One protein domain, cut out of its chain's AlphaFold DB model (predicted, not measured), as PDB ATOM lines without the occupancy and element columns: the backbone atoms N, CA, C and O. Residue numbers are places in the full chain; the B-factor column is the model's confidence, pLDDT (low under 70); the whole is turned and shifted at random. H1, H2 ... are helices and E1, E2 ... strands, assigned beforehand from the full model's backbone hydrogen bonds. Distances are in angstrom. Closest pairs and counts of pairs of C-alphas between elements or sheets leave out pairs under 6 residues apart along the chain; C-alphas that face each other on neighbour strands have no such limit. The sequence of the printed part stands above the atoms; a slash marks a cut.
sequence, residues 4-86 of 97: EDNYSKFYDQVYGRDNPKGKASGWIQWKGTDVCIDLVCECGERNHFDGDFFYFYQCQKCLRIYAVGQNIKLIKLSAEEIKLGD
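What this domain is: This is residues 4 to 86 of the 97 residues of an uncharacterized protein of Candidatus Aminicenantes bacterium (UniProt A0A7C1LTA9). What does the model look like? A three-stranded antiparallel sheet, E1 to E3, stands in the middle, with the small hairpin of E4 and E5 toward one end of the longest axis and two helices in contact, H1 and H2, toward the other. The long link of residues 68 to 78 runs back past the sheet from the hairpin to H2. What are its make-up and size? The printed part has 83 residues and a mixed class, in the chain order H1, E1, E2, E3, E4, E5, H2, and its sheets, both antiparallel, have the orders E1 - E2 - E3 and E4 - E5. It is only just loose, close to compact, with a radius of gyration of the C-alphas of 14.4 A and spans of 42 by 30 by 24 A.

Where its parts are: Where are the strands? E1 covers residues 25 to 31, 19.3 A long, from C-alpha 25 at (9.629, -11.713, 35.503); E2 covers residues 34 to 40, 19.6 A; E3 covers residues 46 to 51, 17.1 A. The short strands are E4, residues 56 to 58, 6.7 A, and E5, residues 65 to 67, 6.9 A. Where are the helices? H1 covers residues 4 to 16, 17.4 A long, from C-alpha 4 at (17.069, -29.608, 19.458). H2 covers residues 79 to 84, 8.7 A, ending with C-alpha 84 at (26.272, -25.150, 23.766).

How they stand to each other: How is the larger sheet joined? E1, E2 and E3 form a meander, each strand the antiparallel neighbour of the one before, with E1 and E3 as edge strands. In the hairpin of E1 and E2, N 29 and O 36 are 2.8 A apart; in that of E2 and E3, N 37 and O 49 are 2.8 A apart, both within hydrogen-bond range. What of the other strands? E4 and E5 form an antiparallel hairpin at 164 degrees, with N 66 and O 57 within hydrogen-bond range at 2.8 A. E3 and E4 are apart, and E2 and E4 are only just apart, with closest C-alphas at 8.5 A. How do the helices stand? H1 and H2 touch, their closest C-alphas those of Asn 6 and Leu 84 at 6.0 A, and run opposite ways at a steep tilt of 43 degrees. Neither is on the three-stranded sheet, and in both every O i to N i+4 pair is within hydrogen-bond range.

The domain as a whole: How far does it reach? The two C-alphas farthest apart, those of Leu 63 and Lys 83, are 42.0 A apart. Are there cuts or long links? The printed part has no cut, and the link from E5 to H2, 11 residues, is long. Where is confidence low? The mean pLDDT of the printed part is 82.7, and residues 4, 6 to 7, 20 and 30 to 31 are under 70.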
ATOM      1  N   GLU A   4      18.199 -29.847  18.546       62.38
ATOM      2  CA  GLU A   4      17.069 -29.608  19.458       62.38
ATOM      3  C   GLU A   4      17.413 -29.873  20.940       62.38
ATOM      4  O   GLU A   4      16.968 -29.139  21.826       62.38
ATOM      5  N   ASP A   5      18.250 -30.877  21.226       70.81
ATOM      6  CA  ASP A   5      18.656 -31.224  22.595       70.81
ATOM      7  C   ASP A   5      19.611 -30.169  23.182       70.81
ATOM      8  O   ASP A   5      19.629 -29.945  24.395       70.81
ATOM      9  N   ASN A   6      20.416 -29.523  22.334       69.31
ATOM     10  CA  ASN A   6      21.361 -28.488  22.751       69.31
ATOM     11  C   ASN A   6      20.645 -27.162  23.016       69.31
ATOM     12  O   ASN A   6      20.907 -26.535  24.042       69.31
ATOM     13  N   TYR A   7      19.684 -26.786  22.167       65.81
ATOM     14  CA  TYR A   7      18.837 -25.610  22.386       65.81
ATOM     15  C   TYR A   7      18.051 -25.700  23.696       65.81
ATOM     16  O   TYR A   7      18.041 -24.749  24.475       65.81
ATOM     17  N   SER A   8      17.445 -26.859  23.970       73.75
ATOM     18  CA  SER A   8      16.717 -27.103  25.220       73.75
ATOM     19  C   SER A   8      17.625 -26.963  26.453       73.75
ATOM     20  O   SER A   8      17.299 -26.255  27.404       73.75
ATOM     21  N   LYS A   9      18.837 -27.533  26.408       79.56
ATOM     22  CA  LYS A   9      19.813 -27.403  27.504       79.56
ATOM     23  C   LYS A   9      20.338 -25.982  27.678       79.56
ATOM     24  O   LYS A   9      20.518 -25.549  28.815       79.56
ATOM     25  N   PHE A  10      20.599 -25.268  26.583       80.25
ATOM     26  CA  PHE A  10      21.003 -23.865  26.635       80.25
ATOM     27  C   PHE A  10      19.922 -23.033  27.320       80.25
ATOM     28  O   PHE A  10      20.216 -22.261  28.234       80.25
ATOM     29  N   TYR A  11      18.665 -23.256  26.928       75.69
ATOM     30  CA  TYR A  11      17.516 -22.580  27.506       75.69
ATOM     31  C   TYR A  11      17.440 -22.794  29.025       75.69
ATOM     32  O   TYR A  11      17.400 -21.826  29.789       75.69
ATOM     33  N   ASP A  12      17.505 -24.049  29.472       78.25
ATOM     34  CA  ASP A  12      17.434 -24.396  30.893       78.25
ATOM     35  C   ASP A  12      18.599 -23.813  31.710       78.25
ATOM     36  O   ASP A  12      18.397 -23.344  32.833       78.25
ATOM     37  N   GLN A  13      19.818 -23.804  31.162       80.19
ATOM     38  CA  GLN A  13      21.010 -23.326  31.874       80.19
ATOM     39  C   GLN A  13      21.073 -21.799  31.967       80.19
ATOM     40  O   GLN A  13      21.311 -21.256  33.049       80.19
ATOM     41  N   VAL A  14      20.840 -21.100  30.854       80.94
ATOM     42  CA  VAL A  14      21.007 -19.643  30.776       80.94
ATOM     43  C   VAL A  14      19.793 -18.913  31.339       80.94
ATOM     44  O   VAL A  14      19.950 -17.965  32.109       80.94
ATOM     45  N   TYR A  15      18.577 -19.349  31.006       76.81
ATOM     46  CA  TYR A  15      17.367 -18.656  31.459       76.81
ATOM     47  C   TYR A  15      16.868 -19.159  32.815       76.81
ATOM     48  O   TYR A  15      16.279 -18.383  33.572       76.81
ATOM     49  N   GLY A  16      17.159 -20.411  33.187       72.56
ATOM     50  CA  GLY A  16      16.812 -20.949  34.507       72.56
ATOM     51  C   GLY A  16      17.468 -20.189  35.666       72.56
ATOM     52  O   GLY A  16      16.859 -20.027  36.724       72.56
ATOM     53  N   ARG A  17      18.676 -19.649  35.461       77.88
ATOM     54  CA  ARG A  17      19.368 -18.788  36.441       77.88
ATOM     55  C   ARG A  17      18.847 -17.350  36.494       77.88
ATOM     56  O   ARG A  17      19.105 -16.655  37.475       77.88
ATOM     57  N   ASP A  18      18.134 -16.899  35.465       77.31
ATOM     58  CA  ASP A  18      17.698 -15.505  35.335       77.31
ATOM     59  C   ASP A  18      16.277 -15.245  35.850       77.31
ATOM     60  O   ASP A  18      15.961 -14.123  36.246       77.31
ATOM     61  N   ASN A  19      15.451 -16.295  35.911       72.25
ATOM     62  CA  ASN A  19      14.052 -16.255  36.335       72.25
ATOM     63  C   ASN A  19      13.848 -16.889  37.727       72.25
ATOM     64  O   ASN A  19      13.383 -18.030  37.834       72.25
ATOM     65  N   PRO A  20      14.175 -16.187  38.828       69.62
ATOM     66  CA  PRO A  20      13.987 -16.726  40.168       69.62
ATOM     67  C   PRO A  20      12.498 -16.893  40.496       69.62
ATOM     68  O   PRO A  20      11.688 -15.984  40.307       69.62
ATOM     69  N   LYS A  21      12.137 -18.049  41.063       71.00
ATOM     70  CA  LYS A  21      10.766 -18.329  41.513       71.00
ATOM     71  C   LYS A  21      10.288 -17.280  42.528       71.00
ATOM     72  O   LYS A  21      11.017 -16.924  43.449       71.00
ATOM     73  N   GLY A  22       9.032 -16.850  42.384       74.38
ATOM     74  CA  GLY A  22       8.354 -15.963  43.339       74.38
ATOM     75  C   GLY A  22       8.607 -14.464  43.142       74.38
ATOM     76  O   GLY A  22       8.123 -13.676  43.948       74.38
ATOM     77  N   LYS A  23       9.326 -14.058  42.091       79.81
ATOM     78  CA  LYS A  23       9.462 -12.652  41.680       79.81
ATOM     79  C   LYS A  23       8.725 -12.404  40.367       79.81
ATOM     80  O   LYS A  23       8.504 -13.344  39.606       79.81
ATOM     81  N   ALA A  24       8.363 -11.148  40.102       73.75
ATOM     82  CA  ALA A  24       7.885 -10.761  38.781       73.75
ATOM     83  C   ALA A  24       9.013 -10.929  37.751       73.75
ATOM     84  O   ALA A  24      10.132 -10.460  37.975       73.75
ATOM     85  N   SER A  25       8.712 -11.581  36.633       81.50
ATOM     86  CA  SER A  25       9.629 -11.713  35.503       81.50
ATOM     87  C   SER A  25       8.865 -11.791  34.182       81.50
ATOM     88  O   SER A  25       7.654 -12.032  34.157       81.50
ATOM     89  N   GLY A  26       9.578 -11.551  33.083       72.69
ATOM     90  CA  GLY A  26       9.070 -11.713  31.729       72.69
ATOM     91  C   GLY A  26      10.132 -12.360  30.850       72.69
ATOM     92  O   GLY A  26      11.305 -12.000  30.949       72.69
ATOM     93  N   TRP A  27       9.730 -13.317  30.016       76.50
ATOM     94  CA  TRP A  27      10.579 -13.868  28.964       76.50
ATOM     95  C   TRP A  27      10.200 -13.221  27.645       76.50
ATOM     96  O   TRP A  27       9.051 -13.317  27.233       76.50
ATOM     97  N   ILE A  28      11.161 -12.550  27.018       80.56
ATOM     98  CA  ILE A  28      10.945 -11.768  25.808       80.56
ATOM     99  C   ILE A  28      11.617 -12.437  24.612       80.56
ATOM    100  O   ILE A  28      12.818 -12.709  24.629       80.56
ATOM    101  N   GLN A  29      10.843 -12.650  23.557       75.25
ATOM    102  CA  GLN A  29      11.325 -13.010  22.238       75.25
ATOM    103  C   GLN A  29      11.044 -11.862  21.279       75.25
ATOM    104  O   GLN A  29       9.895 -11.529  20.996       75.25
ATOM    105  N   TRP A  30      12.116 -11.284  20.749       69.50
ATOM    106  CA  TRP A  30      12.031 -10.294  19.685       69.50
ATOM    107  C   TRP A  30      11.851 -11.001  18.341       69.50
ATOM    108  O   TRP A  30      12.669 -11.845  17.966       69.50
ATOM    109  N   LYS A  31      10.787 -10.660  17.611       67.38
ATOM    110  CA  LYS A  31      10.476 -11.167  16.268       67.38
ATOM    111  C   LYS A  31      10.466  -9.990  15.290       67.38
ATOM    112  O   LYS A  31       9.420  -9.536  14.846       67.38
ATOM    113  N   GLY A  32      11.648  -9.461  14.976       74.19
ATOM    114  CA  GLY A  32      11.758  -8.216  14.209       74.19
ATOM    115  C   GLY A  32      11.377  -7.009  15.067       74.19
ATOM    116  O   GLY A  32      12.046  -6.754  16.067       74.19
ATOM    117  N   THR A  33      10.335  -6.270  14.676       70.94
ATOM    118  CA  THR A  33       9.764  -5.170  15.480       70.94
ATOM    119  C   THR A  33       8.816  -5.650  16.571       70.94
ATOM    120  O   THR A  33       8.491  -4.873  17.464       70.94
ATOM    121  N   ASP A  34       8.406  -6.915  16.513       76.25
ATOM    122  CA  ASP A  34       7.330  -7.423  17.348       76.25
ATOM    123  C   ASP A  34       7.909  -8.056  18.616       76.25
ATOM    124  O   ASP A  34       8.966  -8.706  18.606       76.25
ATOM    125  N   VAL A  35       7.190  -7.884  19.719       78.88
ATOM    126  CA  VAL A  35       7.476  -8.507  21.002       78.88
ATOM    127  C   VAL A  35       6.507  -9.655  21.254       78.88
ATOM    128  O   VAL A  35       5.291  -9.486  21.225       78.88
ATOM    129  N   CYS A  36       7.067 -10.827  21.538       86.25
ATOM    130  CA  CYS A  36       6.354 -11.976  22.082       86.25
ATOM    131  C   CYS A  36       6.859 -12.172  23.514       86.25
ATOM    132  O   CYS A  36       8.060 -12.369  23.718       86.25
ATOM    133  N   ILE A  37       5.988 -12.028  24.513       87.75
ATOM    134  CA  ILE A  37       6.383 -12.034  25.925       87.75
ATOM    135  C   ILE A  37       5.483 -12.927  26.777       87.75
ATOM    136  O   ILE A  37       4.262 -12.774  26.809       87.75
ATOM    137  N   ASP A  38       6.118 -13.819  27.535       87.69
ATOM    138  CA  ASP A  38       5.479 -14.583  28.605       87.69
ATOM    139  C   ASP A  38       5.765 -13.916  29.950       87.69
ATOM    140  O   ASP A  38       6.917 -13.672  30.310       87.69
ATOM    141  N   LEU A  39       4.716 -13.626  30.716       90.12
ATOM    142  CA  LEU A  39       4.773 -12.861  31.960       90.12
ATOM    143  C   LEU A  39       4.388 -13.733  33.148       90.12
ATOM    144  O   LEU A  39       3.407 -14.475  33.100       90.12
ATOM    145  N   VAL A  40       5.105 -13.572  34.260       91.12
ATOM    146  CA  VAL A  40       4.753 -14.184  35.544       91.12
ATOM    147  C   VAL A  40       4.604 -13.092  36.593       91.12
ATOM    148  O   VAL A  40       5.540 -12.351  36.891       91.12
ATOM    149  N   CYS A  41       3.411 -12.986  37.177       92.19
ATOM    150  CA  CYS A  41       3.168 -12.116  38.320       92.19
ATOM    151  C   CYS A  41       3.641 -12.789  39.619       92.19
ATOM    152  O   CYS A  41       3.571 -14.006  39.767       92.19
ATOM    153  N   GLU A  42       4.008 -11.994  40.622       92.38
ATOM    154  CA  GLU A  42       4.367 -12.475  41.967       92.38
ATOM    155  C   GLU A  42       3.254 -13.286  42.650       92.38
ATOM    156  O   GLU A  42       3.533 -14.095  43.527       92.38
ATOM    157  N   CYS A  43       1.982 -13.109  42.261       92.69
ATOM    158  CA  CYS A  43       0.890 -13.959  42.755       92.69
ATOM    159  C   CYS A  43       0.828 -15.349  42.089       92.69
ATOM    160  O   CYS A  43      -0.102 -16.108  42.361       92.69
ATOM    161  N   GLY A  44       1.758 -15.657  41.183       91.31
ATOM    162  CA  GLY A  44       1.826 -16.901  40.419       91.31
ATOM    163  C   GLY A  44       0.984 -16.925  39.142       91.31
ATOM    164  O   GLY A  44       1.004 -17.932  38.440       91.31
ATOM    165  N   GLU A  45       0.257 -15.847  38.832       94.62
ATOM    166  CA  GLU A  45      -0.527 -15.756  37.594       94.62
ATOM    167  C   GLU A  45       0.393 -15.601  36.386       94.62
ATOM    168  O   GLU A  45       1.376 -14.853  36.449       94.62
ATOM    169  N   ARG A  46       0.054 -16.285  35.292       92.50
ATOM    170  CA  ARG A  46       0.798 -16.231  34.034       92.50
ATOM    171  C   ARG A  46      -0.016 -15.495  32.985       92.50
ATOM    172  O   ARG A  46      -1.237 -15.603  32.977       92.50
ATOM    173  N   ASN A  47       0.653 -14.764  32.107       90.38
ATOM    174  CA  ASN A  47       0.005 -14.122  30.971       90.38
ATOM    175  C   ASN A  47       0.914 -14.176  29.743       90.38
ATOM    176  O   ASN A  47       2.123 -14.353  29.885       90.38
ATOM    177  N   HIS A  48       0.324 -14.014  28.568       90.75
ATOM    178  CA  HIS A  48       1.015 -14.016  27.288       90.75
ATOM    179  C   HIS A  48       0.612 -12.768  26.502       90.75
ATOM    180  O   HIS A  48      -0.557 -12.375  26.524       90.75
ATOM    181  N   PHE A  49       1.571 -12.137  25.834       87.94
ATOM    182  CA  PHE A  49       1.330 -10.963  25.005       87.94
ATOM    183  C   PHE A  49       2.149 -11.033  23.716       87.94
ATOM    184  O   PHE A  49       3.356 -11.263  23.758       87.94
ATOM    185  N   ASP A  50       1.480 -10.751  22.601       86.44
ATOM    186  CA  ASP A  50       2.065 -10.550  21.279       86.44
ATOM    187  C   ASP A  50       1.671  -9.149  20.781       86.44
ATOM    188  O   ASP A  50       0.483  -8.809  20.772       86.44
ATOM    189  N   GLY A  51       2.634  -8.324  20.363       83.81
ATOM    190  CA  GLY A  51       2.353  -7.012  19.768       83.81
ATOM    191  C   GLY A  51       3.601  -6.165  19.522       83.81
ATOM    192  O   GLY A  51       4.715  -6.642  19.685       83.81
ATOM    193  N   ASP A  52       3.421  -4.894  19.160       76.38
ATOM    194  CA  ASP A  52       4.542  -4.021  18.759       76.38
ATOM    195  C   ASP A  52       5.206  -3.322  19.957       76.38
ATOM    196  O   ASP A  52       6.420  -3.138  20.011       76.38
ATOM    197  N   PHE A  53       4.406  -2.918  20.949       77.44
ATOM    198  CA  PHE A  53       4.879  -2.151  22.101       77.44
ATOM    199  C   PHE A  53       4.277  -2.665  23.403       77.44
ATOM    200  O   PHE A  53       3.063  -2.838  23.521       77.44
ATOM    201  N   PHE A  54       5.128  -2.833  24.415       85.62
ATOM    202  CA  PHE A  54       4.717  -3.272  25.744       85.62
ATOM    203  C   PHE A  54       5.334  -2.375  26.821       85.62
ATOM    204  O   PHE A  54       6.530  -2.443  27.095       85.62
ATOM    205  N   TYR A  55       4.513  -1.505  27.415       85.88
ATOM    206  CA  TYR A  55       4.965  -0.503  28.394       85.88
ATOM    207  C   TYR A  55       4.557  -0.831  29.829       85.88
ATOM    208  O   TYR A  55       5.296  -0.550  30.772       85.88
ATOM    209  N   PHE A  56       3.375  -1.423  30.000       91.50
ATOM    210  CA  PHE A  56       2.816  -1.753  31.303       91.50
ATOM    211  C   PHE A  56       2.117  -3.103  31.244       91.50
ATOM    212  O   PHE A  56       1.470  -3.443  30.256       91.50
ATOM    213  N   TYR A  57       2.201  -3.835  32.347       92.00
ATOM    214  CA  TYR A  57       1.501  -5.089  32.554       92.00
ATOM    215  C   TYR A  57       0.585  -4.971  33.767       92.00
ATOM    216  O   TYR A  57       1.054  -4.679  34.866       92.00
ATOM    217  N   GLN A  58      -0.705  -5.261  33.596       95.25
ATOM    218  CA  GLN A  58      -1.629  -5.475  34.706       95.25
ATOM    219  C   GLN A  58      -1.963  -6.962  34.846       95.25
ATOM    220  O   GLN A  58      -2.492  -7.589  33.922       95.25
ATOM    221  N   CYS A  59      -1.707  -7.521  36.030       95.44
ATOM    222  CA  CYS A  59      -2.090  -8.890  36.357       95.44
ATOM    223  C   CYS A  59      -3.616  -9.024  36.437       95.44
ATOM    224  O   CYS A  59      -4.253  -8.362  37.253       95.44
ATOM    225  N   GLN A  60      -4.196  -9.936  35.655       94.69
ATOM    226  CA  GLN A  60      -5.651 -10.142  35.587       94.69
ATOM    227  C   GLN A  60      -6.242 -10.774  36.858       94.69
ATOM    228  O   GLN A  60      -7.442 -10.684  37.097       94.69
ATOM    229  N   LYS A  61      -5.403 -11.392  37.701       96.38
ATOM    230  CA  LYS A  61      -5.834 -12.047  38.944       96.38
ATOM    231  C   LYS A  61      -5.748 -11.148  40.173       96.38
ATOM    232  O   LYS A  61      -6.706 -11.049  40.928       96.38
ATOM    233  N   CYS A  62      -4.587 -10.539  40.420       97.06
ATOM    234  CA  CYS A  62      -4.350  -9.741  41.632       97.06
ATOM    235  C   CYS A  62      -4.325  -8.227  41.389       97.06
ATOM    236  O   CYS A  62      -4.093  -7.470  42.327       97.06
ATOM    237  N   LEU A  63      -4.532  -7.793  40.141       97.00
ATOM    238  CA  LEU A  63      -4.637  -6.396  39.712       97.00
ATOM    239  C   LEU A  63      -3.391  -5.525  39.929       97.00
ATOM    240  O   LEU A  63      -3.443  -4.328  39.660       97.00
ATOM    241  N   ARG A  64      -2.255  -6.094  40.352       96.00
ATOM    242  CA  ARG A  64      -0.981  -5.360  40.396       96.00
ATOM    243  C   ARG A  64      -0.567  -4.916  39.002       96.00
ATOM    244  O   ARG A  64      -0.719  -5.667  38.037       96.00
ATOM    245  N   ILE A  65      -0.012  -3.713  38.943       95.12
ATOM    246  CA  ILE A  65       0.465  -3.077  37.723       95.12
ATOM    247  C   ILE A  65       1.982  -2.949  37.817       95.12
ATOM    248  O   ILE A  65       2.511  -2.492  38.828       95.12
ATOM    249  N   TYR A  66       2.663  -3.350  36.753       91.94
ATOM    250  CA  TYR A  66       4.107  -3.280  36.600       91.94
ATOM    251  C   TYR A  66       4.431  -2.415  35.382       91.94
ATOM    252  O   TYR A  66       3.786  -2.545  34.342       91.94
ATOM    253  N   ALA A  67       5.431  -1.545  35.498       89.69
ATOM    254  CA  ALA A  67       6.035  -0.890  34.341       89.69
ATOM    255  C   ALA A  67       7.135  -1.787  33.763       89.69
ATOM    256  O   ALA A  67       7.859  -2.445  34.514       89.69
ATOM    257  N   VAL A  68       7.276  -1.794  32.440       86.44
ATOM    258  CA  VAL A  68       8.399  -2.453  31.768       86.44
ATOM    259  C   VAL A  68       9.645  -1.588  31.948       86.44
ATOM    260  O   VAL A  68       9.615  -0.373  31.749       86.44
ATOM    261  N   GLY A  69      10.743  -2.205  32.384       82.69
ATOM    262  CA  GLY A  69      12.012  -1.507  32.564       82.69
ATOM    263  C   GLY A  69      12.551  -0.965  31.238       82.69
ATOM    264  O   GLY A  69      12.399  -1.591  30.197       82.69
ATOM    265  N   GLN A  70      13.217   0.189  31.281       77.19
ATOM    266  CA  GLN A  70      13.823   0.793  30.086       77.19
ATOM    267  C   GLN A  70      15.098   0.072  29.633       77.19
ATOM    268  O   GLN A  70      15.447   0.097  28.458       77.19
ATOM    269  N   ASN A  71      15.801  -0.565  30.570       80.50
ATOM    270  CA  ASN A  71      17.017  -1.310  30.280       80.50
ATOM    271  C   ASN A  71      16.680  -2.780  30.045       80.50
ATOM    272  O   ASN A  71      16.049  -3.417  30.890       80.50
ATOM    273  N   ILE A  72      17.177  -3.329  28.940       77.94
ATOM    274  CA  ILE A  72      17.148  -4.768  28.695       77.94
ATOM    275  C   ILE A  72      18.320  -5.396  29.452       77.94
ATOM    276  O   ILE A  72      19.471  -4.978  29.310       77.94
ATOM    277  N   LYS A  73      18.032  -6.401  30.282       83.62
ATOM    278  CA  LYS A  73      19.064  -7.132  31.021       83.62
ATOM    279  C   LYS A  73      19.891  -7.977  30.055       83.62
ATOM    280  O   LYS A  73      19.346  -8.793  29.320       83.62
ATOM    281  N   LEU A  74      21.211  -7.820  30.109       80.69
ATOM    282  CA  LEU A  74      22.146  -8.685  29.396       80.69
ATOM    283  C   LEU A  74      22.668  -9.769  30.338       80.69
ATOM    284  O   LEU A  74      23.143  -9.478  31.439       80.69
ATOM    285  N   ILE A  75      22.603 -11.022  29.894       84.69
ATOM    286  CA  ILE A  75      23.151 -12.168  30.615       84.69
ATOM    287  C   ILE A  75      24.500 -12.520  29.985       84.69
ATOM    288  O   ILE A  75      24.566 -12.913  28.823       84.69
ATOM    289  N   LYS A  76      25.590 -12.389  30.750       82.88
ATOM    290  CA  LYS A  76      26.916 -12.819  30.288       82.88
ATOM    291  C   LYS A  76      26.960 -14.347  30.194       82.88
ATOM    292  O   LYS A  76      26.579 -15.015  31.159       82.88
ATOM    293  N   LEU A  77      27.443 -14.860  29.064       84.56
ATOM    294  CA  LEU A  77      27.614 -16.292  28.816       84.56
ATOM    295  C   LEU A  77      29.011 -16.781  29.235       84.56
ATOM    296  O   LEU A  77      29.991 -16.032  29.129       84.56
ATOM    297  N   SER A  78      29.108 -18.027  29.703       86.69
ATOM    298  CA  SER A  78      30.371 -18.758  29.884       86.69
ATOM    299  C   SER A  78      30.876 -19.350  28.560       86.69
ATOM    300  O   SER A  78      30.151 -19.393  27.566       86.69
ATOM    301  N   ALA A  79      32.122 -19.836  28.532       86.38
ATOM    302  CA  ALA A  79      32.674 -20.491  27.342       86.38
ATOM    303  C   ALA A  79      31.901 -21.771  26.973       86.38
ATOM    304  O   ALA A  79      31.720 -22.081  25.798       86.38
ATOM    305  N   GLU A  80      31.423 -22.506  27.976       87.38
ATOM    306  CA  GLU A  80      30.593 -23.698  27.808       87.38
ATOM    307  C   GLU A  80      29.206 -23.346  27.256       87.38
ATOM    308  O   GLU A  80      28.733 -24.023  26.348       87.38
ATOM    309  N   GLU A  81      28.577 -22.274  27.753       86.25
ATOM    310  CA  GLU A  81      27.274 -21.798  27.262       86.25
ATOM    311  C   GLU A  81      27.372 -21.302  25.804       86.25
ATOM    312  O   GLU A  81      26.485 -21.581  25.000       86.25
ATOM    313  N   ILE A  82      28.474 -20.632  25.433       85.06
ATOM    314  CA  ILE A  82      28.752 -20.204  24.048       85.06
ATOM    315  C   ILE A  82      28.833 -21.411  23.107       85.06
ATOM    316  O   ILE A  82      28.205 -21.410  22.049       85.06
ATOM    317  N   LYS A  83      29.567 -22.455  23.509       84.50
ATOM    318  CA  LYS A  83      29.664 -23.716  22.758       84.50
ATOM    319  C   LYS A  83      28.318 -24.409  22.627       84.50
ATOM    320  O   LYS A  83      27.972 -24.892  21.555       84.50
ATOM    321  N   LEU A  84      27.563 -24.470  23.723       84.06
ATOM    322  CA  LEU A  84      26.272 -25.150  23.766       84.06
ATOM    323  C   LEU A  84      25.243 -24.495  22.836       84.06
ATOM    324  O   LEU A  84      24.448 -25.207  22.228       84.06
ATOM    325  N   GLY A  85      25.277 -23.167  22.716       80.88
ATOM    326  CA  GLY A  85      24.433 -22.409  21.794       80.88
ATOM    327  C   GLY A  85      24.941 -22.351  20.348       80.88
ATOM    328  O   GLY A  85      24.351 -21.621  19.560       80.88
ATOM    329  N   ASP A  86      26.032 -23.050  20.009       79.62
ATOM    330  CA  ASP A  86      26.714 -22.969  18.705       79.62
ATOM    331  C   ASP A  86      27.058 -21.521  18.283       79.62
ATOM    332  O   ASP A  86      26.991 -21.120  17.121       79.62
TER     333      ASP A  86